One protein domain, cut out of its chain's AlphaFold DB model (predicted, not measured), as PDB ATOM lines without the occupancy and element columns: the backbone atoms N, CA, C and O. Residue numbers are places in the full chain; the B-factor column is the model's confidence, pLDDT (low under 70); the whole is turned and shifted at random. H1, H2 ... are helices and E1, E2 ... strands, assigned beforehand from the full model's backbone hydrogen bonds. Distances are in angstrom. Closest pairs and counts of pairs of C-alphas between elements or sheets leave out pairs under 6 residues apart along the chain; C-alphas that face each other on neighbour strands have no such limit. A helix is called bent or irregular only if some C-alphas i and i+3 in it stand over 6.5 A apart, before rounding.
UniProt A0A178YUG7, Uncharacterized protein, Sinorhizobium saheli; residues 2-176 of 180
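Overview. This is residues 2 to 176 of the 180 residues of an uncharacterized protein of Sinorhizobium saheli (UniProt A0A178YUG7). What does the model look like? A twisted sheet of seven strands makes the core, with H3 over one face and H5 over the opposite face; H4 packs on its edge strand E9, and the small hairpin E5 and E6 lies away from this sheet. What is it made of? The printed part has 175 residues with five named helices and nine named strands, in the order H1 H2 E1 E2 E3 H3 E4 E5 E6 H4 E7 E8 H5 E9. The class is mixed, helices and strands; the large sheet is mixed too, in the order E2 E1 E3 E4 E8 E7 E9. How large is it? It is compact and rounded, with a radius of gyration of the C-alphas of 15.4 A and spans of 41 by 38 by 35 A.

Along the chain. Where does the printed part begin? H1, residues 2 to 5, begins at C-alpha 2 (-56.767, -0.223, -44.854); H2 is residues 7 to 10, E1 14 to 17 and E2 31 to 34. What follows? E3 is residues 55 to 61, 16.3 A long, H3 70 to 80, 15.5 A, and E4 81 to 90, 16.0 A, which bends by 135 degrees at residue 84. E5 is residues 101 to 107, E6 113 to 116 and H4 121 to 128. What comes last? E7, residues 134 to 140, is 19.6 A long, E8, 147 to 154, is 21.9 A, and H5, 157 to 170, is 18.5 A and irregular, with C-alphas 166 and 169 9.5 A apart. E9, residues 171 to 175, ends at (-35.794, 0.204, -47.183).

Arrangement. How do the strands pair? E2 and E1 (N 15 and O 31, 2.9 A), E1 and E3 (N 16 and O 57, 3.0 A) and E3 and E4 (N 88 and O 58, 2.8 A) are parallel. E4 and E8 (N 89 and O 151, 2.9 A), the hairpin E7 and E8 (N 137 and O 150, 2.8 A), E7 and E9 (N 136 and O 172, 2.9 A) and the hairpin E5 and E6 (N 103 and O 114, 2.9 A) are antiparallel. Where are the helices? In three layers, helices on both faces of a sheet, H3 and H4 are on one face and H5 on the other; H3 has a height of 10.2 A and H5 of 7.8 A. E3, H3, E4 form a strand-helix-strand unit, two parallel neighbour strands with a helix between, and E8, H5, E9 a split one with E7 between its strands; both crossovers are right-handed. H5 touches H1 with residues 162 to 167 alone, C-alphas of Leu 5 and Arg 166 closest at 5.5 A, and H2 is not on the sheet, but only just, with 4 pairs of C-alphas within 10 A. Are the helix backbones whole? Every O i to N i+4 pair is within hydrogen-bond range in H3 and H4, and 8 of 10 in H5; H1 and H2 are too short for such a pair.

Size, cuts and confidence. Is it continuous, and which links are long? The printed part has no cut; the links E1 to E2 and E2 to E3 are long. Where is confidence low? Residue 95 and residues 140 to 148 are under 70, and of these residues 141 to 146 stand free.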
ATOM      1  N   PHE A   2     -56.129   0.904 -44.143       91.56
ATOM      2  CA  PHE A   2     -56.767  -0.223 -44.854       91.56
ATOM      3  C   PHE A   2     -58.075   0.114 -45.591       91.56
ATOM      4  O   PHE A   2     -58.273  -0.350 -46.711       91.56
ATOM      5  N   ASN A   3     -58.896   1.031 -45.067       90.75
ATOM      6  CA  ASN A   3     -60.075   1.537 -45.789       90.75
ATOM      7  C   ASN A   3     -59.738   2.108 -47.180       90.75
ATOM      8  O   ASN A   3     -60.530   1.982 -48.109       90.75
ATOM      9  N   ARG A   4     -58.553   2.714 -47.345       93.25
ATOM     10  CA  ARG A   4     -58.089   3.258 -48.633       93.25
ATOM     11  C   ARG A   4     -57.496   2.195 -49.549       93.25
ATOM     12  O   ARG A   4     -57.683   2.290 -50.760       93.25
ATOM     13  N   LEU A   5     -56.818   1.195 -48.980       94.00
ATOM     14  CA  LEU A   5     -56.391   0.000 -49.719       94.00
ATOM     15  C   LEU A   5     -57.607  -0.731 -50.316       94.00
ATOM     16  O   LEU A   5     -57.533  -1.244 -51.430       94.00
ATOM     17  N   GLY A   6     -58.751  -0.640 -49.636       94.19
ATOM     18  CA  GLY A   6     -60.040  -1.125 -50.106       94.19
ATOM     19  C   GLY A   6     -60.295  -2.533 -49.577       94.19
ATOM     20  O   GLY A   6     -59.783  -3.478 -50.167       94.19
ATOM     21  N   PRO A   7     -61.105  -2.690 -48.514       93.06
ATOM     22  CA  PRO A   7     -61.359  -3.980 -47.872       93.06
ATOM     23  C   PRO A   7     -61.768  -5.109 -48.825       93.06
ATOM     24  O   PRO A   7     -61.298  -6.232 -48.695       93.06
ATOM     25  N   GLY A   8     -62.554  -4.800 -49.862       94.44
ATOM     26  CA  GLY A   8     -62.955  -5.781 -50.875       94.44
ATOM     27  C   GLY A   8     -61.801  -6.382 -51.693       94.44
ATOM     28  O   GLY A   8     -62.008  -7.393 -52.351       94.44
ATOM     29  N   HIS A   9     -60.593  -5.804 -51.662       95.06
ATOM     30  CA  HIS A   9     -59.403  -6.395 -52.287       95.06
ATOM     31  C   HIS A   9     -58.921  -7.655 -51.556       95.06
ATOM     32  O   HIS A   9     -58.330  -8.535 -52.177       95.06
ATOM     33  N   PHE A  10     -59.194  -7.745 -50.254       97.19
ATOM     34  CA  PHE A  10     -58.832  -8.889 -49.421       97.19
ATOM     35  C   PHE A  10     -59.855 -10.027 -49.505       97.19
ATOM     36  O   PHE A  10     -59.611 -11.112 -48.977       97.19
ATOM     37  N   ALA A  11     -60.974  -9.815 -50.207       96.00
ATOM     38  CA  ALA A  11     -61.989 -10.839 -50.391       96.00
ATOM     39  C   ALA A  11     -61.366 -12.073 -51.069       96.00
ATOM     40  O   ALA A  11     -60.893 -12.013 -52.205       96.00
ATOM     41  N   GLY A  12     -61.343 -13.196 -50.350       96.00
ATOM     42  CA  GLY A  12     -60.738 -14.452 -50.807       96.00
ATOM     43  C   GLY A  12     -59.251 -14.628 -50.482       96.00
ATOM     44  O   GLY A  12     -58.677 -15.646 -50.859       96.00
ATOM     45  N   TRP A  13     -58.618 -13.678 -49.793       98.50
ATOM     46  CA  TRP A  13     -57.271 -13.861 -49.248       98.50
ATOM     47  C   TRP A  13     -57.323 -14.715 -47.982       98.50
ATOM     48  O   TRP A  13     -58.275 -14.622 -47.203       98.50
ATOM     49  N   SER A  14     -56.285 -15.517 -47.776       98.69
ATOM     50  CA  SER A  14     -56.000 -16.164 -46.500       98.69
ATOM     51  C   SER A  14     -55.140 -15.231 -45.658       98.69
ATOM     52  O   SER A  14     -54.135 -14.700 -46.141       98.69
ATOM     53  N   ALA A  15     -55.542 -15.018 -44.412       98.69
ATOM     54  CA  ALA A  15     -54.898 -14.094 -43.495       98.69
ATOM     55  C   ALA A  15     -54.457 -14.787 -42.208       98.69
ATOM     56  O   ALA A  15     -55.172 -15.635 -41.679       98.69
ATOM     57  N   ILE A  16     -53.310 -14.366 -41.682       98.69
ATOM     58  CA  ILE A  16     -52.883 -14.670 -40.316       98.69
ATOM     59  C   ILE A  16     -52.457 -13.390 -39.600       98.69
ATOM     60  O   ILE A  16     -51.791 -12.535 -40.190       98.69
ATOM     61  N   GLN A  17     -52.815 -13.263 -38.322       98.19
ATOM     62  CA  GLN A  17     -52.385 -12.164 -37.464       98.19
ATOM     63  C   GLN A  17     -51.786 -12.674 -36.151       98.19
ATOM     64  O   GLN A  17     -52.344 -13.556 -35.501       98.19
ATOM     65  N   PHE A  18     -50.652 -12.093 -35.747       98.25
ATOM     66  CA  PHE A  18     -49.887 -12.523 -34.568       98.25
ATOM     67  C   PHE A  18     -50.197 -11.746 -33.276       98.25
ATOM     68  O   PHE A  18     -49.493 -11.872 -32.277       98.25
ATOM     69  N   SER A  19     -51.252 -10.933 -33.285       95.62
ATOM     70  CA  SER A  19     -51.779 -10.220 -32.117       95.62
ATOM     71  C   SER A  19     -53.260  -9.880 -32.330       95.62
ATOM     72  O   SER A  19     -53.710  -9.851 -33.474       95.62
ATOM     73  N   PRO A  20     -54.058  -9.610 -31.281       94.31
ATOM     74  CA  PRO A  20     -55.472  -9.236 -31.425       94.31
ATOM     75  C   PRO A  20     -55.669  -7.758 -31.824       94.31
ATOM     76  O   PRO A  20     -56.694  -7.154 -31.512       94.31
ATOM     77  N   ASP A  21     -54.672  -7.147 -32.466       93.00
ATOM     78  CA  ASP A  21     -54.691  -5.744 -32.870       93.00
ATOM     79  C   ASP A  21     -55.828  -5.462 -33.880       93.00
ATOM     80  O   ASP A  21     -55.946  -6.168 -34.883       93.00
ATOM     81  N   PRO A  22     -56.676  -4.440 -33.664       92.00
ATOM     82  CA  PRO A  22     -57.893  -4.230 -34.454       92.00
ATOM     83  C   PRO A  22     -57.644  -3.486 -35.779       92.00
ATOM     84  O   PRO A  22     -58.548  -2.847 -36.317       92.00
ATOM     85  N   THR A  23     -56.415  -3.504 -36.302       88.94
ATOM     86  CA  THR A  23     -56.047  -2.768 -37.521       88.94
ATOM     87  C   THR A  23     -56.787  -3.264 -38.768       88.94
ATOM     88  O   THR A  23     -57.056  -2.473 -39.684       88.94
ATOM     89  N   VAL A  24     -57.114  -4.557 -38.817       93.88
ATOM     90  CA  VAL A  24     -57.916  -5.171 -39.879       93.88
ATOM     91  C   VAL A  24     -59.145  -5.855 -39.294       93.88
ATOM     92  O   VAL A  24     -59.135  -6.294 -38.147       93.88
ATOM     93  N   ASP A  25     -60.194  -5.957 -40.102       96.38
ATOM     94  CA  ASP A  25     -61.391  -6.725 -39.768       96.38
ATOM     95  C   ASP A  25     -61.255  -8.153 -40.335       96.38
ATOM     96  O   ASP A  25     -61.026  -8.293 -41.544       96.38
ATOM     97  N   PRO A  26     -61.380  -9.209 -39.510       97.44
ATOM     98  CA  PRO A  26     -61.378 -10.593 -39.981       97.44
ATOM     99  C   PRO A  26     -62.383 -10.874 -41.108       97.44
ATOM    100  O   PRO A  26     -62.077 -11.667 -41.999       97.44
ATOM    101  N   ASP A  27     -63.529 -10.181 -41.130       97.31
ATOM    102  CA  ASP A  27     -64.589 -10.384 -42.129       97.31
ATOM    103  C   ASP A  27     -64.202  -9.894 -43.538       97.31
ATOM    104  O   ASP A  27     -64.905 -10.154 -44.517       97.31
ATOM    105  N   TRP A  28     -63.076  -9.188 -43.685       97.69
ATOM    106  CA  TRP A  28     -62.560  -8.790 -44.999       97.69
ATOM    107  C   TRP A  28     -61.924  -9.950 -45.773       97.69
ATOM    108  O   TRP A  28     -61.748  -9.840 -46.989       97.69
ATOM    109  N   PHE A  29     -61.566 -11.041 -45.093       98.44
ATOM    110  CA  PHE A  29     -60.758 -12.127 -45.642       98.44
ATOM    111  C   PHE A  29     -61.592 -13.375 -45.945       98.44
ATOM    112  O   PHE A  29     -62.651 -13.603 -45.369       98.44
ATOM    113  N   GLY A  30     -61.108 -14.211 -46.868       98.31
ATOM    114  CA  GLY A  30     -61.739 -15.507 -47.142       98.31
ATOM    115  C   GLY A  30     -61.499 -16.516 -46.017       98.31
ATOM    116  O   GLY A  30     -62.383 -17.305 -45.690       98.31
ATOM    117  N   THR A  31     -60.309 -16.473 -45.419       98.44
ATOM    118  CA  THR A  31     -59.982 -17.177 -44.176       98.44
ATOM    119  C   THR A  31     -59.137 -16.273 -43.288       98.44
ATOM    120  O   THR A  31     -58.349 -15.470 -43.790       98.44
ATOM    121  N   PHE A  32     -59.300 -16.400 -41.973       98.44
ATOM    122  CA  PHE A  32     -58.565 -15.604 -40.998       98.44
ATOM    123  C   PHE A  32     -58.123 -16.474 -39.823       98.44
ATOM    124  O   PHE A  32     -58.941 -17.148 -39.195       98.44
ATOM    125  N   GLU A  33     -56.831 -16.439 -39.523       98.19
ATOM    126  CA  GLU A  33     -56.214 -17.108 -38.385       98.19
ATOM    127  C   GLU A  33     -55.652 -16.072 -37.406       98.19
ATOM    128  O   GLU A  33     -54.900 -15.174 -37.783       98.19
ATOM    129  N   LEU A  34     -55.985 -16.220 -36.125       98.06
ATOM    130  CA  LEU A  34     -55.393 -15.444 -35.040       98.06
ATOM    131  C   LEU A  34     -54.441 -16.347 -34.249       98.06
ATOM    132  O   LEU A  34     -54.865 -17.369 -33.716       98.06
ATOM    133  N   SER A  35     -53.167 -15.965 -34.160       97.94
ATOM    134  CA  SER A  35     -52.119 -16.722 -33.466       97.94
ATOM    135  C   SER A  35     -51.486 -15.867 -32.368       97.94
ATOM    136  O   SER A  35     -50.600 -15.063 -32.645       97.94
ATOM    137  N   ILE A  36     -51.890 -16.066 -31.112       97.38
ATOM    138  CA  ILE A  36     -51.366 -15.315 -29.960       97.38
ATOM    139  C   ILE A  36     -50.322 -16.159 -29.228       97.38
ATOM    140  O   ILE A  36     -50.638 -17.212 -28.678       97.38
ATOM    141  N   TYR A  37     -49.068 -15.707 -29.212       95.44
ATOM    142  CA  TYR A  37     -47.986 -16.436 -28.547       95.44
ATOM    143  C   TYR A  37     -48.285 -16.675 -27.057       95.44
ATOM    144  O   TYR A  37     -48.651 -15.753 -26.330       95.44
ATOM    145  N   GLY A  38     -48.105 -17.916 -26.598       93.44
ATOM    146  CA  GLY A  38     -48.403 -18.333 -25.223       93.44
ATOM    147  C   GLY A  38     -49.842 -18.809 -24.992       93.44
ATOM    148  O   GLY A  38     -50.105 -19.435 -23.966       93.44
ATOM    149  N   GLU A  39     -50.754 -18.588 -25.940       95.06
ATOM    150  CA  GLU A  39     -52.086 -19.195 -25.930       95.06
ATOM    151  C   GLU A  39     -52.090 -20.556 -26.652       95.06
ATOM    152  O   GLU A  39     -51.193 -20.847 -27.452       95.06
ATOM    153  N   PRO A  40     -53.080 -21.433 -26.393       93.56
ATOM    154  CA  PRO A  40     -53.229 -22.677 -27.140       93.56
ATOM    155  C   PRO A  40     -53.325 -22.428 -28.653       93.56
ATOM    156  O   PRO A  40     -54.210 -21.715 -29.112       93.56
ATOM    157  N   GLY A  41     -52.422 -23.035 -29.429       89.00
ATOM    158  CA  GLY A  41     -52.335 -22.829 -30.884       89.00
ATOM    159  C   GLY A  41     -51.538 -21.588 -31.307       89.00
ATOM    160  O   GLY A  41     -51.355 -21.361 -32.499       89.00
ATOM    161  N   GLY A  42     -51.029 -20.807 -30.352       95.50
ATOM    162  CA  GLY A  42     -50.110 -19.708 -30.602       95.50
ATOM    163  C   GLY A  42     -48.740 -20.184 -31.068       95.50
ATOM    164  O   GLY A  42     -48.210 -21.174 -30.565       95.50
ATOM    165  N   VAL A  43     -48.141 -19.446 -31.999       96.62
ATOM    166  CA  VAL A  43     -46.865 -19.827 -32.616       96.62
ATOM    167  C   VAL A  43     -45.787 -18.779 -32.411       96.62
ATOM    168  O   VAL A  43     -46.054 -17.579 -32.413       96.62
ATOM    169  N   ASP A  44     -44.556 -19.258 -32.227       97.81
ATOM    170  CA  ASP A  44     -43.359 -18.426 -32.206       97.81
ATOM    171  C   ASP A  44     -43.083 -17.878 -33.607       97.81
ATOM    172  O   ASP A  44     -42.764 -18.625 -34.532       97.81
ATOM    173  N   ILE A  45     -43.161 -16.560 -33.769       98.31
ATOM    174  CA  ILE A  45     -42.893 -15.928 -35.063       98.31
ATOM    175  C   ILE A  45     -41.435 -16.083 -35.513       98.31
ATOM    176  O   ILE A  45     -41.157 -15.867 -36.683       98.31
ATOM    177  N   GLN A  46     -40.509 -16.465 -34.625       98.31
ATOM    178  CA  GLN A  46     -39.110 -16.753 -34.971       98.31
ATOM    179  C   GLN A  46     -38.926 -18.133 -35.625       98.31
ATOM    180  O   GLN A  46     -37.867 -18.394 -36.197       98.31
ATOM    181  N   ALA A  47     -39.926 -19.013 -35.523       97.94
ATOM    182  CA  ALA A  47     -39.910 -20.370 -36.058       97.94
ATOM    183  C   ALA A  47     -41.348 -20.815 -36.370       97.94
ATOM    184  O   ALA A  47     -41.984 -21.529 -35.591       97.94
ATOM    185  N   ILE A  48     -41.871 -20.363 -37.509       98.38
ATOM    186  CA  ILE A  48     -43.270 -20.550 -37.875       98.38
ATOM    187  C   ILE A  48     -43.455 -21.926 -38.529       98.38
ATOM    188  O   ILE A  48     -42.858 -22.246 -39.551       98.38
ATOM    189  N   ASP A  49     -44.369 -22.731 -38.002       96.94
ATOM    190  CA  ASP A  49     -44.714 -24.081 -38.476       96.94
ATOM    191  C   ASP A  49     -45.690 -24.110 -39.672       96.94
ATOM    192  O   ASP A  49     -46.279 -25.144 -39.995       96.94
ATOM    193  N   ARG A  50     -45.852 -22.978 -40.362       98.12
ATOM    194  CA  ARG A  50     -46.716 -22.823 -41.542       98.12
ATOM    195  C   ARG A  50     -45.879 -22.908 -42.823       98.12
ATOM    196  O   ARG A  50     -44.727 -22.460 -42.823       98.12
ATOM    197  N   PRO A  51     -46.428 -23.443 -43.929       98.50
ATOM    198  CA  PRO A  51     -45.718 -23.528 -45.203       98.50
ATOM    199  C   PRO A  51     -45.336 -22.166 -45.792       98.50
ATOM    200  O   PRO A  51     -45.935 -21.135 -45.483       98.50
ATOM    201  N   ASP A  52     -44.360 -22.183 -46.696       98.81
ATOM    202  CA  ASP A  52     -43.995 -21.021 -47.504       98.81
ATOM    203  C   ASP A  52     -45.205 -20.522 -48.299       98.81
ATOM    204  O   ASP A  52     -45.925 -21.303 -48.924       98.81
ATOM    205  N   GLY A  53     -45.417 -19.209 -48.290       98.69
ATOM    206  CA  GLY A  53     -46.494 -18.564 -49.031       98.69
ATOM    207  C   GLY A  53     -47.910 -18.992 -48.642       98.69
ATOM    208  O   GLY A  53     -48.809 -18.872 -49.472       98.69
ATOM    209  N   ALA A  54     -48.115 -19.494 -47.421       98.62
ATOM    210  CA  ALA A  54     -49.408 -19.979 -46.946       98.62
ATOM    211  C   ALA A  54     -50.500 -18.895 -46.842       98.62
ATOM    212  O   ALA A  54     -51.678 -19.231 -46.944       98.62
ATOM    213  N   TYR A  55     -50.135 -17.620 -46.660       98.81
ATOM    214  CA  TYR A  55     -51.103 -16.535 -46.447       98.81
ATOM    215  C   TYR A  55     -50.851 -15.359 -47.382       98.81
ATOM    216  O   TYR A  55     -49.721 -14.898 -47.539       98.81
ATOM    217  N   GLU A  56     -51.906 -14.813 -47.979       98.81
ATOM    218  CA  GLU A  56     -51.815 -13.569 -48.741       98.81
ATOM    219  C   GLU A  56     -51.721 -12.329 -47.847       98.81
ATOM    220  O   GLU A  56     -51.135 -11.333 -48.267       98.81
ATOM    221  N   TYR A  57     -52.242 -12.378 -46.619       98.75
ATOM    222  CA  TYR A  57     -52.031 -11.335 -45.616       98.75
ATOM    223  C   TYR A  57     -51.352 -11.900 -44.371       98.75
ATOM    224  O   TYR A  57     -51.814 -12.879 -43.787       98.75
ATOM    225  N   VAL A  58     -50.279 -11.244 -43.940       98.88
ATOM    226  CA  VAL A  58     -49.600 -11.546 -42.679       98.88
ATOM    227  C   VAL A  58     -49.532 -10.264 -41.857       98.88
ATOM    228  O   VAL A  58     -48.936  -9.284 -42.298       98.88
ATOM    229  N   GLY A  59     -50.152 -10.255 -40.679       98.44
ATOM    230  CA  GLY A  59     -50.184  -9.110 -39.769       98.44
ATOM    231  C   GLY A  59     -49.346  -9.343 -38.514       98.44
ATOM    232  O   GLY A  59     -49.530 -10.331 -37.804       98.44
ATOM    233  N   CYS A  60     -48.438  -8.418 -38.207       98.19
ATOM    234  CA  CYS A  60     -47.631  -8.444 -36.988       98.19
ATOM    235  C   CYS A  60     -47.570  -7.040 -36.365       98.19
ATOM    236  O   CYS A  60     -46.685  -6.235 -36.671       98.19
ATOM    237  N   SER A  61     -48.519  -6.761 -35.472       96.00
ATOM    238  CA  SER A  61     -48.585  -5.517 -34.698       96.00
ATOM    239  C   SER A  61     -48.100  -5.747 -33.276       96.00
ATOM    240  O   SER A  61     -48.671  -6.584 -32.578       96.00
ATOM    241  N   HIS A  62     -47.110  -4.975 -32.832       93.81
ATOM    242  CA  HIS A  62     -46.636  -4.963 -31.445       93.81
ATOM    243  C   HIS A  62     -46.102  -6.316 -30.937       93.81
ATOM    244  O   HIS A  62     -46.300  -6.686 -29.784       93.81
ATOM    245  N   VAL A  63     -45.468  -7.097 -31.821       96.88
ATOM    246  CA  VAL A  63     -44.879  -8.409 -31.481       96.88
ATOM    247  C   VAL A  63     -43.366  -8.434 -31.698       96.88
ATOM    248  O   VAL A  63     -42.636  -9.077 -30.945       96.88
ATOM    249  N   LEU A  64     -42.858  -7.731 -32.714       97.12
ATOM    250  CA  LEU A  64     -41.453  -7.825 -33.124       97.12
ATOM    251  C   LEU A  64     -40.484  -7.299 -32.045       97.12
ATOM    252  O   LEU A  64     -39.342  -7.741 -31.932       97.12
ATOM    253  N   GLU A  65     -40.940  -6.377 -31.205       95.75
ATOM    254  CA  GLU A  65     -40.209  -5.863 -30.048       95.75
ATOM    255  C   GLU A  65     -40.126  -6.855 -28.874       95.75
ATOM    256  O   GLU A  65     -39.298  -6.670 -27.979       95.75
ATOM    257  N   HIS A  66     -40.936  -7.919 -28.890       96.69
ATOM    258  CA  HIS A  66     -41.019  -8.940 -27.841       96.69
ATOM    259  C   HIS A  66     -40.236 -10.225 -28.150       96.69
ATOM    260  O   HIS A  66     -40.131 -11.090 -27.280       96.69
ATOM    261  N   VAL A  67     -39.659 -10.364 -29.346       97.44
ATOM    262  CA  VAL A  67     -38.890 -11.562 -29.728       97.44
ATOM    263  C   VAL A  67     -37.387 -11.387 -29.551       97.44
ATOM    264  O   VAL A  67     -36.868 -10.279 -29.660       97.44
ATOM    265  N   GLY A  68     -36.661 -12.480 -29.323       97.69
ATOM    266  CA  GLY A  68     -35.204 -12.445 -29.177       97.69
ATOM    267  C   GLY A  68     -34.476 -12.140 -30.480       97.69
ATOM    268  O   GLY A  68     -33.650 -11.232 -30.531       97.69
ATOM    269  N   ASP A  69     -34.837 -12.852 -31.541       98.00
ATOM    270  CA  ASP A  69     -34.266 -12.732 -32.876       98.00
ATOM    271  C   ASP A  69     -35.287 -12.100 -33.839       98.00
ATOM    272  O   ASP A  69     -36.050 -12.777 -34.533       98.00
ATOM    273  N   ASP A  70     -35.308 -10.763 -33.883       97.50
ATOM    274  CA  ASP A  70     -36.185 -10.011 -34.791       97.50
ATOM    275  C   ASP A  70     -35.873 -10.256 -36.272       97.50
ATOM    276  O   ASP A  70     -36.745 -10.123 -37.134       97.50
ATOM    277  N   ARG A  71     -34.637 -10.655 -36.578       98.06
ATOM    278  CA  ARG A  71     -34.217 -11.011 -37.929       98.06
ATOM    279  C   ARG A  71     -34.817 -12.344 -38.363       98.06
ATOM    280  O   ARG A  71     -35.284 -12.434 -39.499       98.06
ATOM    281  N   ALA A  72     -34.781 -13.365 -37.506       98.56
ATOM    282  CA  ALA A  72     -35.435 -14.645 -37.766       98.56
ATOM    283  C   ALA A  72     -36.946 -14.448 -37.923       98.56
ATOM    284  O   ALA A  72     -37.513 -14.884 -38.922       98.56
ATOM    285  N   ALA A  73     -37.557 -13.675 -37.019       98.62
ATOM    286  CA  ALA A  73     -38.980 -13.370 -37.078       98.62
ATOM    287  C   ALA A  73     -39.396 -12.687 -38.388       98.62
ATOM    288  O   ALA A  73     -40.303 -13.151 -39.074       98.62
ATOM    289  N   LEU A  74     -38.698 -11.621 -38.796       98.50
ATOM    290  CA  LEU A  74     -39.014 -10.920 -40.043       98.50
ATOM    291  C   LEU A  74     -38.909 -11.835 -41.275       98.50
ATOM    292  O   LEU A  74     -39.692 -11.709 -42.218       98.50
ATOM    293  N   ARG A  75     -37.954 -12.769 -41.272       98.50
ATOM    294  CA  ARG A  75     -37.775 -13.730 -42.368       98.50
ATOM    295  C   ARG A  75     -38.876 -14.766 -42.421       98.50
ATOM    296  O   ARG A  75     -39.375 -15.021 -43.510       98.50
ATOM    297  N   GLU A  76     -39.268 -15.316 -41.281       98.75
ATOM    298  CA  GLU A  76     -40.370 -16.270 -41.205       98.75
ATOM    299  C   GLU A  76     -41.688 -15.627 -41.641       98.75
ATOM    300  O   GLU A  76     -42.386 -16.183 -42.487       98.75
ATOM    301  N   LEU A  77     -41.976 -14.406 -41.176       98.88
ATOM    302  CA  LEU A  77     -43.148 -13.639 -41.606       98.88
ATOM    303  C   LEU A  77     -43.169 -13.445 -43.134       98.88
ATOM    304  O   LEU A  77     -44.186 -13.686 -43.786       98.88
ATOM    305  N   LEU A  78     -42.038 -13.076 -43.744       98.62
ATOM    306  CA  LEU A  78     -41.931 -12.953 -45.203       98.62
ATOM    307  C   LEU A  78     -41.975 -14.290 -45.947       98.62
ATOM    308  O   LEU A  78     -42.403 -14.311 -47.106       98.62
ATOM    309  N   ARG A  79     -41.499 -15.378 -45.333       98.69
ATOM    310  CA  ARG A  79     -41.519 -16.731 -45.902       98.69
ATOM    311  C   ARG A  79     -42.953 -17.221 -46.047       98.69
ATOM    312  O   ARG A  79     -43.315 -17.700 -47.117       98.69
ATOM    313  N   ILE A  80     -43.780 -17.042 -45.017       98.81
ATOM    314  CA  ILE A  80     -45.191 -17.459 -45.047       98.81
ATOM    315  C   ILE A  80     -46.089 -16.510 -45.856       98.81
ATOM    316  O   ILE A  80     -47.200 -16.888 -46.221       98.81
ATOM    317  N   THR A  81     -45.614 -15.300 -46.178       98.88
ATOM    318  CA  THR A  81     -46.352 -14.366 -47.039       98.88
ATOM    319  C   THR A  81     -46.285 -14.821 -48.501       98.88
ATOM    320  O   THR A  81     -45.204 -14.937 -49.088       98.88
ATOM    321  N   ALA A  82     -47.447 -15.048 -49.111       98.75
ATOM    322  CA  ALA A  82     -47.603 -15.479 -50.496       98.75
ATOM    323  C   ALA A  82     -46.970 -14.486 -51.482       98.75
ATOM    324  O   ALA A  82     -46.908 -13.288 -51.223       98.75
ATOM    325  N   GLY A  83     -46.566 -14.957 -52.668       98.06
ATOM    326  CA  GLY A  83     -45.927 -14.110 -53.688       98.06
ATOM    327  C   GLY A  83     -46.768 -12.901 -54.125       98.06
ATOM    328  O   GLY A  83     -46.227 -11.837 -54.398       98.06
ATOM    329  N   ARG A  84     -48.102 -13.023 -54.124       97.00
ATOM    330  CA  ARG A  84     -49.023 -11.900 -54.400       97.00
ATOM    331  C   ARG A  84     -49.397 -11.075 -53.161       97.00
ATOM    332  O   ARG A  84     -50.129 -10.100 -53.285       97.00
ATOM    333  N   GLY A  85     -48.953 -11.513 -51.988       98.19
ATOM    334  CA  GLY A  85     -49.422 -11.055 -50.691       98.19
ATOM    335  C   GLY A  85     -48.698  -9.833 -50.138       98.19
ATOM    336  O   GLY A  85     -47.805  -9.247 -50.760       98.19
ATOM    337  N   LEU A  86     -49.110  -9.481 -48.925       98.62
ATOM    338  CA  LEU A  86     -48.659  -8.336 -48.156       98.62
ATOM    339  C   LEU A  86     -48.347  -8.760 -46.718       98.62
ATOM    340  O   LEU A  86     -49.217  -9.273 -46.013       98.62
ATOM    341  N   LEU A  87     -47.134  -8.447 -46.267       98.75
ATOM    342  CA  LEU A  87     -46.798  -8.419 -44.848       98.75
ATOM    343  C   LEU A  87     -47.011  -6.999 -44.301       98.75
ATOM    344  O   LEU A  87     -46.434  -6.032 -44.801       98.75
ATOM    345  N   TYR A  88     -47.840  -6.884 -43.269       98.38
ATOM    346  CA  TYR A  88     -48.078  -5.669 -42.497       98.38
ATOM    347  C   TYR A  88     -47.376  -5.763 -41.140       98.38
ATOM    348  O   TYR A  88     -47.588  -6.720 -40.393       98.38
ATOM    349  N   LEU A  89     -46.572  -4.753 -40.808       96.94
ATOM    350  CA  LEU A  89     -45.887  -4.643 -39.522       96.94
ATOM    351  C   LEU A  89     -46.233  -3.322 -38.836       96.94
ATOM    352  O   LEU A  89     -46.198  -2.263 -39.465       96.94
ATOM    353  N   SER A  90     -46.451  -3.371 -37.527       93.69
ATOM    354  CA  SER A  90     -46.503  -2.188 -36.666       93.69
ATOM    355  C   SER A  90     -45.605  -2.404 -35.455       93.69
ATOM    356  O   SER A  90     -45.666  -3.451 -34.809       93.69
ATOM    357  N   ILE A  91     -44.761  -1.416 -35.160       90.94
ATOM    358  CA  ILE A  91     -43.914  -1.365 -33.965       90.94
ATOM    359  C   ILE A  91     -44.146  -0.023 -33.259       90.94
ATOM    360  O   ILE A  91     -44.389   0.978 -33.941       90.94
ATOM    361  N   PRO A  92     -44.074   0.038 -31.918       84.94
ATOM    362  CA  PRO A  92     -44.298   1.273 -31.179       84.94
ATOM    363  C   PRO A  92     -43.268   2.347 -31.535       84.94
ATOM    364  O   PRO A  92     -42.071   2.133 -31.360       84.94
ATOM    365  N   ASP A  93     -43.767   3.490 -32.010       75.12
ATOM    366  CA  ASP A  93     -43.052   4.758 -32.220       75.12
ATOM    367  C   ASP A  93     -41.551   4.630 -32.573       75.12
ATOM    368  O   ASP A  93     -40.682   5.095 -31.827       75.12
ATOM    369  N   PRO A  94     -41.206   4.042 -33.736       70.69
ATOM    370  CA  PRO A  94     -39.811   3.893 -34.143       70.69
ATOM    371  C   PRO A  94     -39.147   5.237 -34.479       70.69
ATOM    372  O   PRO A  94     -37.958   5.285 -34.792       70.69
ATOM    373  N   PHE A  95     -39.896   6.344 -34.464       69.25
ATOM    374  CA  PHE A  95     -39.398   7.669 -34.810       69.25
ATOM    375  C   PHE A  95     -38.988   8.495 -33.586       69.25
ATOM    376  O   PHE A  95     -38.210   9.444 -33.759       69.25
ATOM    377  N   ALA A  96     -39.432   8.111 -32.383       77.81
ATOM    378  CA  ALA A  96     -39.055   8.747 -31.121       77.81
ATOM    379  C   ALA A  96     -37.544   8.721 -30.862       77.81
ATOM    380  O   ALA A  96     -36.967   9.723 -30.436       77.81
ATOM    381  N   GLU A  97     -36.883   7.596 -31.145       85.56
ATOM    382  CA  GLU A  97     -35.454   7.410 -30.879       85.56
ATOM    383  C   GLU A  97     -34.641   7.341 -32.175       85.56
ATOM    384  O   GLU A  97     -35.104   6.877 -33.212       85.56
ATOM    385  N   ALA A  98     -33.397   7.824 -32.144       88.25
ATOM    386  CA  ALA A  98     -32.520   7.751 -33.314       88.25
ATOM    387  C   ALA A  98     -31.988   6.328 -33.555       88.25
ATOM    388  O   ALA A  98     -31.811   5.932 -34.704       88.25
ATOM    389  N   VAL A  99     -31.724   5.588 -32.477       94.06
ATOM    390  CA  VAL A  99     -31.037   4.293 -32.491       94.06
ATOM    391  C   VAL A  99     -31.815   3.307 -31.634       94.06
ATOM    392  O   VAL A  99     -32.255   3.655 -30.540       94.06
ATOM    393  N   THR A 100     -31.948   2.081 -32.124       95.25
ATOM    394  CA  THR A 100     -32.625   0.984 -31.449       95.25
ATOM    395  C   THR A 100     -31.872   0.631 -30.176       95.25
ATOM    396  O   THR A 100     -30.684   0.298 -30.205       95.25
ATOM    397  N   ARG A 101     -32.578   0.653 -29.049       94.75
ATOM    398  CA  ARG A 101     -32.077   0.120 -27.784       94.75
ATOM    399  C   ARG A 101     -32.505  -1.329 -27.668       94.75
ATOM    400  O   ARG A 101     -33.645  -1.602 -27.317       94.75
ATOM    401  N   ASP A 102     -31.585  -2.231 -27.980       95.50
ATOM    402  CA  ASP A 102     -31.753  -3.675 -27.820       95.50
ATOM    403  C   ASP A 102     -30.998  -4.132 -26.570       95.50
ATOM    404  O   ASP A 102     -29.798  -3.881 -26.438       95.50
ATOM    405  N   TRP A 103     -31.707  -4.745 -25.625       96.81
ATOM    406  CA  TRP A 103     -31.113  -5.203 -24.370       96.81
ATOM    407  C   TRP A 103     -30.528  -6.613 -24.472       96.81
ATOM    408  O   TRP A 103     -29.770  -7.004 -23.587       96.81
ATOM    409  N   GLY A 104     -30.860  -7.379 -25.519       96.56
ATOM    410  CA  GLY A 104     -30.452  -8.780 -25.665       96.56
ATOM    411  C   GLY A 104     -31.140  -9.752 -24.696       96.56
ATOM    412  O   GLY A 104     -30.747 -10.912 -24.620       96.56
ATOM    413  N   PHE A 105     -32.140  -9.290 -23.944       96.25
ATOM    414  CA  PHE A 105     -33.010 -10.092 -23.081       96.25
ATOM    415  C   PHE A 105     -34.319  -9.327 -22.816       96.25
ATOM    416  O   PHE A 105     -34.316  -8.090 -22.886       96.25
ATOM    417  N   PRO A 106     -35.434 -10.012 -22.492       96.19
ATOM    418  CA  PRO A 106     -36.700  -9.339 -22.238       96.19
ATOM    419  C   PRO A 106     -36.629  -8.545 -20.931       96.19
ATOM    420  O   PRO A 106     -36.146  -9.037 -19.909       96.19
ATOM    421  N   LYS A 107     -37.138  -7.313 -20.950       96.19
ATOM    422  CA  LYS A 107     -37.196  -6.412 -19.793       96.19
ATOM    423  C   LYS A 107     -38.577  -6.443 -19.130       96.19
ATOM    424  O   LYS A 107     -39.516  -5.890 -19.706       96.19
ATOM    425  N   PRO A 108     -38.741  -7.022 -17.922       93.56
ATOM    426  CA  PRO A 108     -40.031  -7.033 -17.225       93.56
ATOM    427  C   PRO A 108     -40.610  -5.629 -17.002       93.56
ATOM    428  O   PRO A 108     -41.800  -5.409 -17.205       93.56
ATOM    429  N   GLU A 109     -39.759  -4.649 -16.678       93.75
ATOM    430  CA  GLU A 109     -40.121  -3.237 -16.494       93.75
ATOM    431  C   GLU A 109     -40.542  -2.522 -17.793       93.75
ATOM    432  O   GLU A 109     -41.013  -1.385 -17.764       93.75
ATOM    433  N   LYS A 110     -40.368  -3.187 -18.938       91.31
ATOM    434  CA  LYS A 110     -40.837  -2.775 -20.264       91.31
ATOM    435  C   LYS A 110     -41.798  -3.813 -20.838       91.31
ATOM    436  O   LYS A 110     -41.722  -4.103 -22.018       91.31
ATOM    437  N   HIS A 111     -42.644  -4.432 -20.013       91.69
ATOM    438  CA  HIS A 111     -43.647  -5.410 -20.467       91.69
ATOM    439  C   HIS A 111     -43.063  -6.583 -21.279       91.69
ATOM    440  O   HIS A 111     -43.710  -7.122 -22.171       91.69
ATOM    441  N   GLY A 112     -41.822  -6.983 -20.992       93.50
ATOM    442  CA  GLY A 112     -41.145  -8.073 -21.693       93.50
ATOM    443  C   GLY A 112     -40.529  -7.686 -23.040       93.50
ATOM    444  O   GLY A 112     -40.113  -8.576 -23.775       93.50
ATOM    445  N   HIS A 113     -40.434  -6.396 -23.375       95.38
ATOM    446  CA  HIS A 113     -39.738  -5.959 -24.585       95.38
ATOM    447  C   HIS A 113     -38.261  -6.364 -24.530       95.38
ATOM    448  O   HIS A 113     -37.580  -6.157 -23.522       95.38
ATOM    449  N   TRP A 114     -37.748  -6.871 -25.644       97.31
ATOM    450  CA  TRP A 114     -36.316  -7.047 -25.887       97.31
ATOM    451  C   TRP A 114     -35.663  -5.771 -26.392       97.31
ATOM    452  O   TRP A 114     -34.468  -5.556 -26.180       97.31
ATOM    453  N   ARG A 115     -36.451  -4.924 -27.063       95.88
ATOM    454  CA  ARG A 115     -35.960  -3.685 -27.651       95.88
ATOM    455  C   ARG A 115     -37.011  -2.592 -27.740       95.88
ATOM    456  O   ARG A 115     -38.212  -2.846 -27.747       95.88
ATOM    457  N   VAL A 116     -36.524  -1.365 -27.850       94.06
ATOM    458  CA  VAL A 116     -37.275  -0.216 -28.365       94.06
ATOM    459  C   VAL A 116     -36.618   0.181 -29.674       94.06
ATOM    460  O   VAL A 116     -35.425   0.487 -29.701       94.06
ATOM    461  N   TYR A 117     -37.382   0.116 -30.759       93.62
ATOM    462  CA  TYR A 117     -36.890   0.464 -32.084       93.62
ATOM    463  C   TYR A 117     -36.667   1.970 -32.206       93.62
ATOM    464  O   TYR A 117     -37.474   2.770 -31.741       93.62
ATOM    465  N   GLY A 118     -35.563   2.337 -32.848       92.44
ATOM    466  CA  GLY A 118     -35.298   3.697 -33.293       92.44
ATOM    467  C   GLY A 118     -35.364   3.807 -34.815       92.44
ATOM    468  O   GLY A 118     -35.644   2.838 -35.525       92.44
ATOM    469  N   ARG A 119     -35.046   4.996 -35.333       89.00
ATOM    470  CA  ARG A 119     -35.048   5.286 -36.777       89.00
ATOM    471  C   ARG A 119     -34.080   4.407 -37.574       89.00
ATOM    472  O   ARG A 119     -34.291   4.194 -38.765       89.00
ATOM    473  N   ASP A 120     -33.055   3.858 -36.925       93.00
ATOM    474  CA  ASP A 120     -32.133   2.864 -37.489       93.00
ATOM    475  C   ASP A 120     -32.790   1.510 -37.826       93.00
ATOM    476  O   ASP A 120     -32.133   0.649 -38.420       93.00
ATOM    477  N   VAL A 121     -34.079   1.314 -37.517       93.12
ATOM    478  CA  VAL A 121     -34.855   0.154 -37.979       93.12
ATOM    479  C   VAL A 121     -34.823   0.012 -39.505       93.12
ATOM    480  O   VAL A 121     -34.772  -1.111 -39.999       93.12
ATOM    481  N   ALA A 122     -34.717   1.121 -40.252       89.81
ATOM    482  CA  ALA A 122     -34.496   1.103 -41.703       89.81
ATOM    483  C   ALA A 122     -33.251   0.292 -42.081       89.81
ATOM    484  O   ALA A 122     -33.310  -0.623 -42.903       89.81
ATOM    485  N   SER A 123     -32.131   0.588 -41.418       93.69
ATOM    486  CA  SER A 123     -30.857  -0.093 -41.640       93.69
ATOM    487  C   SER A 123     -30.866  -1.524 -41.102       93.69
ATOM    488  O   SER A 123     -30.141  -2.374 -41.615       93.69
ATOM    489  N   ARG A 124     -31.656  -1.825 -40.060       95.31
ATOM    490  CA  ARG A 124     -31.859  -3.212 -39.605       95.31
ATOM    491  C   ARG A 124     -32.583  -4.018 -40.679       95.31
ATOM    492  O   ARG A 124     -32.068  -5.055 -41.086       95.31
ATOM    493  N   PHE A 125     -33.713  -3.519 -41.177       95.88
ATOM    494  CA  PHE A 125     -34.505  -4.201 -42.200       95.88
ATOM    495  C   PHE A 125     -33.706  -4.399 -43.490       95.88
ATOM    496  O   PHE A 125     -33.673  -5.514 -43.996       95.88
ATOM    497  N   GLU A 126     -32.943  -3.395 -43.928       95.62
ATOM    498  CA  GLU A 126     -32.047  -3.511 -45.088       95.62
ATOM    499  C   GLU A 126     -31.051  -4.674 -44.940       95.62
ATOM    500  O   GLU A 126     -30.830  -5.446 -45.867       95.62
ATOM    501  N   ARG A 127     -30.480  -4.877 -43.745       96.88
ATOM    502  CA  ARG A 127     -29.566  -6.006 -43.485       96.88
ATOM    503  C   ARG A 127     -30.278  -7.351 -43.368       96.88
ATOM    504  O   ARG A 127     -29.664  -8.406 -43.563       96.88
ATOM    505  N   TYR A 128     -31.534  -7.352 -42.939       97.25
ATOM    506  CA  TYR A 128     -32.290  -8.577 -42.692       97.25
ATOM    507  C   TYR A 128     -32.870  -9.135 -43.987       97.25
ATOM    508  O   TYR A 128     -32.801 -10.354 -44.203       97.25
ATOM    509  N   VAL A 129     -33.393  -8.237 -44.825       96.69
ATOM    510  CA  VAL A 129     -34.204  -8.504 -46.017       96.69
ATOM    511  C   VAL A 129     -33.820  -7.538 -47.161       96.69
ATOM    512  O   VAL A 129     -34.653  -6.761 -47.615       96.69
ATOM    513  N   PRO A 130     -32.558  -7.564 -47.639       96.19
ATOM    514  CA  PRO A 130     -32.012  -6.541 -48.546       96.19
ATOM    515  C   PRO A 130     -32.761  -6.397 -49.874       96.19
ATOM    516  O   PRO A 130     -32.788  -5.308 -50.436       96.19
ATOM    517  N   ASP A 131     -33.392  -7.468 -50.354       95.19
ATOM    518  CA  ASP A 131     -34.101  -7.494 -51.639       95.19
ATOM    519  C   ASP A 131     -35.608  -7.213 -51.506       95.19
ATOM    520  O   ASP A 131     -36.337  -7.227 -52.496       95.19
ATOM    521  N   GLN A 132     -36.100  -6.987 -50.285       97.44
ATOM    522  CA  GLN A 132     -37.520  -6.787 -50.018       97.44
ATOM    523  C   GLN A 132     -37.843  -5.288 -49.962       97.44
ATOM    524  O   GLN A 132     -37.368  -4.612 -49.046       97.44
ATOM    525  N   PRO A 133     -38.698  -4.751 -50.854       97.38
ATOM    526  CA  PRO A 133     -39.212  -3.398 -50.688       97.38
ATOM    527  C   PRO A 133     -39.988  -3.292 -49.374       97.38
ATOM    528  O   PRO A 133     -40.911  -4.071 -49.114       97.38
ATOM    529  N   VAL A 134     -39.635  -2.291 -48.574       97.31
ATOM    530  CA  VAL A 134     -40.354  -1.904 -47.364       97.31
ATOM    531  C   VAL A 134     -40.924  -0.513 -47.586       97.31
ATOM    532  O   VAL A 134     -40.180   0.448 -47.764       97.31
ATOM    533  N   LEU A 135     -42.246  -0.391 -47.564       96.44
ATOM    534  CA  LEU A 135     -42.934   0.893 -47.608       96.44
ATOM    535  C   LEU A 135     -43.266   1.329 -46.179       96.44
ATOM    536  O   LEU A 135     -43.945   0.594 -45.466       96.44
ATOM    537  N   ALA A 136     -42.829   2.514 -45.761       93.69
ATOM    538  CA  ALA A 136     -43.302   3.115 -44.518       93.69
ATOM    539  C   ALA A 136     -44.574   3.911 -44.806       93.69
ATOM    540  O   ALA A 136     -44.560   4.822 -45.632       93.69
ATOM    541  N   TYR A 137     -45.662   3.565 -44.126       91.81
ATOM    542  CA  TYR A 137     -46.874   4.368 -44.063       91.81
ATOM    543  C   TYR A 137     -46.791   5.330 -42.882       91.81
ATOM    544  O   TYR A 137     -46.473   4.919 -41.764       91.81
ATOM    545  N   ARG A 138     -47.129   6.596 -43.123       84.81
ATOM    546  CA  ARG A 138     -47.309   7.613 -42.086       84.81
ATOM    547  C   ARG A 138     -48.704   8.199 -42.236       84.81
ATOM    548  O   ARG A 138     -48.977   8.924 -43.187       84.81
ATOM    549  N   GLY A 139     -49.592   7.866 -41.307       73.50
ATOM    550  CA  GLY A 139     -50.928   8.448 -41.231       73.50
ATOM    551  C   GLY A 139     -51.090   9.258 -39.957       73.50
ATOM    552  O   GLY A 139     -50.598   8.856 -38.909       73.50
ATOM    553  N   THR A 140     -51.800  10.375 -40.030       65.94
ATOM    554  CA  THR A 140     -52.241  11.101 -38.836       65.94
ATOM    555  C   THR A 140     -53.646  10.639 -38.492       65.94
ATOM    556  O   THR A 140     -54.543  10.721 -39.334       65.94
ATOM    557  N   ASP A 141     -53.853  10.162 -37.270       57.16
ATOM    558  CA  ASP A 141     -55.202   9.961 -36.760       57.16
ATOM    559  C   ASP A 141     -55.899  11.337 -36.662       57.16
ATOM    560  O   ASP A 141     -55.396  12.234 -35.981       57.16
ATOM    561  N   PRO A 142     -57.025  11.558 -37.364       49.91
ATOM    562  CA  PRO A 142     -57.622  12.887 -37.493       49.91
ATOM    563  C   PRO A 142     -58.278  13.391 -36.201       49.91
ATOM    564  O   PRO A 142     -58.617  14.569 -36.121       49.91
ATOM    565  N   VAL A 143     -58.481  12.520 -35.207       52.03
ATOM    566  CA  VAL A 143     -59.131  12.855 -33.932       52.03
ATOM    567  C   VAL A 143     -58.086  13.180 -32.866       52.03
ATOM    568  O   VAL A 143     -58.228  14.149 -32.123       52.03
ATOM    569  N   THR A 144     -57.025  12.385 -32.798       52.53
ATOM    570  CA  THR A 144     -55.982  12.461 -31.769       52.53
ATOM    571  C   THR A 144     -54.739  13.217 -32.233       52.53
ATOM    572  O   THR A 144     -53.939  13.638 -31.403       52.53
ATOM    573  N   GLY A 145     -54.552  13.388 -33.547       54.69
ATOM    574  CA  GLY A 145     -53.343  13.968 -34.137       54.69
ATOM    575  C   GLY A 145     -52.113  13.056 -34.051       54.69
ATOM    576  O   GLY A 145     -51.022  13.467 -34.451       54.69
ATOM    577  N   VAL A 146     -52.260  11.829 -33.536       55.38
ATOM    578  CA  VAL A 146     -51.154  10.883 -33.369       55.38
ATOM    579  C   VAL A 146     -50.759  10.321 -34.730       55.38
ATOM    580  O   VAL A 146     -51.593   9.816 -35.482       55.38
ATOM    581  N   SER A 147     -49.468  10.400 -35.048       60.19
ATOM    582  CA  SER A 147     -48.913   9.739 -36.226       60.19
ATOM    583  C   SER A 147     -48.845   8.233 -35.976       60.19
ATOM    584  O   SER A 147     -48.056   7.778 -35.153       60.19
ATOM    585  N   THR A 148     -49.662   7.452 -36.680       65.62
ATOM    586  CA  THR A 148     -49.519   5.996 -36.747       65.62
ATOM    587  C   THR A 148     -48.547   5.654 -37.870       65.62
ATOM    588  O   THR A 148     -48.768   5.978 -39.040       65.62
ATOM    589  N   GLY A 149     -47.436   5.024 -37.489       82.06
ATOM    590  CA  GLY A 149     -46.453   4.469 -38.408       82.06
ATOM    591  C   GLY A 149     -46.694   2.977 -38.598       82.06
ATOM    592  O   GLY A 149     -46.925   2.267 -37.626       82.06
ATOM    593  N   ALA A 150     -46.625   2.502 -39.835       92.19
ATOM    594  CA  ALA A 150     -46.618   1.075 -40.129       92.19
ATOM    595  C   ALA A 150     -45.688   0.777 -41.302       92.19
ATOM    596  O   ALA A 150     -45.374   1.667 -42.093       92.19
ATOM    597  N   PHE A 151     -45.287  -0.481 -41.445       95.81
ATOM    598  CA  PHE A 151     -44.536  -0.955 -42.597       95.81
ATOM    599  C   PHE A 151     -45.380  -1.924 -43.418       95.81
ATOM    600  O   PHE A 151     -46.050  -2.807 -42.886       95.81
ATOM    601  N   LEU A 152     -45.332  -1.746 -44.732       97.62
ATOM    602  CA  LEU A 152     -45.990  -2.577 -45.727       97.62
ATOM    603  C   LEU A 152     -44.906  -3.211 -46.598       97.62
ATOM    604  O   LEU A 152     -44.136  -2.502 -47.245       97.62
ATOM    605  N   LEU A 153     -44.831  -4.538 -46.602       98.38
ATOM    606  CA  LEU A 153     -43.836  -5.307 -47.343       98.38
ATOM    607  C   LEU A 153     -44.559  -6.129 -48.426       98.38
ATOM    608  O   LEU A 153     -44.984  -7.258 -48.163       98.38
ATOM    609  N   PRO A 154     -44.778  -5.558 -49.627       98.19
ATOM    610  CA  PRO A 154     -45.425  -6.257 -50.734       98.19
ATOM    611  C   PRO A 154     -44.500  -7.318 -51.337       98.19
ATOM    612  O   PRO A 154     -43.326  -7.053 -51.582       98.19
ATOM    613  N   LYS A 155     -45.030  -8.502 -51.651       97.38
ATOM    614  CA  LYS A 155     -44.240  -9.611 -52.225       97.38
ATOM    615  C   LYS A 155     -44.160  -9.615 -53.759       97.38
ATOM    616  O   LYS A 155     -43.436 -10.430 -54.325       97.38
ATOM    617  N   SER A 156     -44.872  -8.701 -54.423       97.06
ATOM    618  CA  SER A 156     -44.916  -8.568 -55.888       97.06
ATOM    619  C   SER A 156     -44.955  -7.110 -56.342       97.06
ATOM    620  O   SER A 156     -45.379  -6.218 -55.597       97.06
ATOM    621  N   THR A 157     -44.563  -6.875 -57.596       97.44
ATOM    622  CA  THR A 157     -44.660  -5.567 -58.258       97.44
ATOM    623  C   THR A 157     -46.108  -5.076 -58.317       97.44
ATOM    624  O   THR A 157     -46.370  -3.891 -58.111       97.44
ATOM    625  N   GLU A 158     -47.064  -5.974 -58.551       97.50
ATOM    626  CA  GLU A 158     -48.495  -5.674 -58.580       97.50
ATOM    627  C   GLU A 158     -48.990  -5.189 -57.213       97.50
ATOM    628  O   GLU A 158     -49.630  -4.139 -57.132       97.50
ATOM    629  N   CYS A 159     -48.644  -5.903 -56.134       98.00
ATOM    630  CA  CYS A 159     -49.005  -5.507 -54.772       98.00
ATOM    631  C   CYS A 159     -48.365  -4.161 -54.395       98.00
ATOM    632  O   CYS A 159     -49.035  -3.274 -53.864       98.00
ATOM    633  N   TYR A 160     -47.090  -3.959 -54.748       98.12
ATOM    634  CA  TYR A 160     -46.393  -2.691 -54.535       98.12
ATOM    635  C   TYR A 160     -47.104  -1.521 -55.226       98.12
ATOM    636  O   TYR A 160     -47.389  -0.508 -54.584       98.12
ATOM    637  N   ARG A 161     -47.430  -1.660 -56.519       97.31
ATOM    638  CA  ARG A 161     -48.139  -0.623 -57.289       97.31
ATOM    639  C   ARG A 161     -49.518  -0.342 -56.702       97.31
ATOM    640  O   ARG A 161     -49.843   0.814 -56.467       97.31
ATOM    641  N   TRP A 162     -50.278  -1.381 -56.362       97.50
ATOM    642  CA  TRP A 162     -51.587  -1.227 -55.727       97.50
ATOM    643  C   TRP A 162     -51.524  -0.403 -54.429       97.50
ATOM    644  O   TRP A 162     -52.313   0.529 -54.255       97.50
ATOM    645  N   ILE A 163     -50.555  -0.677 -53.549       97.50
ATOM    646  CA  ILE A 163     -50.348   0.102 -52.317       97.50
ATOM    647  C   ILE A 163     -50.009   1.558 -52.648       97.50
ATOM    648  O   ILE A 163     -50.616   2.480 -52.096       97.50
ATOM    649  N   ARG A 164     -49.049   1.766 -53.557       96.62
ATOM    650  CA  ARG A 164     -48.598   3.091 -53.998       96.62
ATOM    651  C   ARG A 164     -49.740   3.930 -54.568       96.62
ATOM    652  O   ARG A 164     -49.855   5.099 -54.201       96.62
ATOM    653  N   ASP A 165     -50.585   3.337 -55.402       96.75
ATOM    654  CA  ASP A 165     -51.703   4.009 -56.066       96.75
ATOM    655  C   ASP A 165     -52.803   4.402 -55.070       96.75
ATOM    656  O   ASP A 165     -53.395   5.476 -55.170       96.75
ATOM    657  N   ARG A 166     -53.074   3.551 -54.072       95.81
ATOM    658  CA  ARG A 166     -54.135   3.784 -53.079       95.81
ATOM    659  C   ARG A 166     -53.720   4.721 -51.949       95.81
ATOM    660  O   ARG A 166     -54.541   5.508 -51.462       95.81
ATOM    661  N   LEU A 167     -52.469   4.632 -51.501       94.50
ATOM    662  CA  LEU A 167     -51.973   5.395 -50.351       94.50
ATOM    663  C   LEU A 167     -51.233   6.678 -50.753       94.50
ATOM    664  O   LEU A 167     -51.251   7.643 -49.990       94.50
ATOM    665  N   GLY A 168     -50.706   6.763 -51.977       93.00
ATOM    666  CA  GLY A 168     -50.149   8.000 -52.520       93.00
ATOM    667  C   GLY A 168     -48.991   8.540 -51.678       93.00
ATOM    668  O   GLY A 168     -48.054   7.812 -51.361       93.00
ATOM    669  N   ALA A 169     -49.040   9.826 -51.332       89.88
ATOM    670  CA  ALA A 169     -47.972  10.505 -50.594       89.88
ATOM    671  C   ALA A 169     -47.775  10.002 -49.150       89.88
ATOM    672  O   ALA A 169     -46.729  10.264 -48.566       89.88
ATOM    673  N   ASP A 170     -48.732   9.251 -48.597       90.62
ATOM    674  CA  ASP A 170     -48.663   8.763 -47.213       90.62
ATOM    675  C   ASP A 170     -47.791   7.513 -47.058       90.62
ATOM    676  O   ASP A 170     -47.579   7.035 -45.945       90.62
ATOM    677  N   VAL A 171     -47.318   6.952 -48.172       93.38
ATOM    678  CA  VAL A 171     -46.307   5.896 -48.181       93.38
ATOM    679  C   VAL A 171     -45.027   6.403 -48.824       93.38
ATOM    680  O   VAL A 171     -45.063   7.132 -49.816       93.38
ATOM    681  N   GLU A 172     -43.888   5.960 -48.312       93.44
ATOM    682  CA  GLU A 172     -42.560   6.191 -48.885       93.44
ATOM    683  C   GLU A 172     -41.767   4.881 -48.922       93.44
ATOM    684  O   GLU A 172     -41.984   4.001 -48.088       93.44
ATOM    685  N   LEU A 173     -40.867   4.728 -49.900       94.25
ATOM    686  CA  LEU A 173     -39.920   3.613 -49.887       94.25
ATOM    687  C   LEU A 173     -38.931   3.847 -48.746       94.25
ATOM    688  O   LEU A 173     -38.188   4.824 -48.751       94.25
ATOM    689  N   PHE A 174     -38.968   2.958 -47.764       92.12
ATOM    690  CA  PHE A 174     -38.250   3.085 -46.505       92.12
ATOM    691  C   PHE A 174     -36.944   2.289 -46.488       92.12
ATOM    692  O   PHE A 174     -35.953   2.738 -45.920       92.12
ATOM    693  N   SER A 175     -36.948   1.101 -47.092       93.12
ATOM    694  CA  SER A 175     -35.794   0.204 -47.183       93.12
ATOM    695  C   SER A 175     -35.969  -0.768 -48.354       93.12
ATOM    696  O   SER A 175     -37.095  -0.990 -48.810       93.12
ATOM    697  N   GLY A 176     -34.859  -1.339 -48.822       92.25
ATOM    698  CA  GLY A 176     -34.815  -2.245 -49.969       92.25
ATOM    699  C   GLY A 176     -35.023  -1.545 -51.321       92.25
ATOM    700  O   GLY A 176     -35.368  -0.360 -51.381       92.25
TER     701      GLY A 176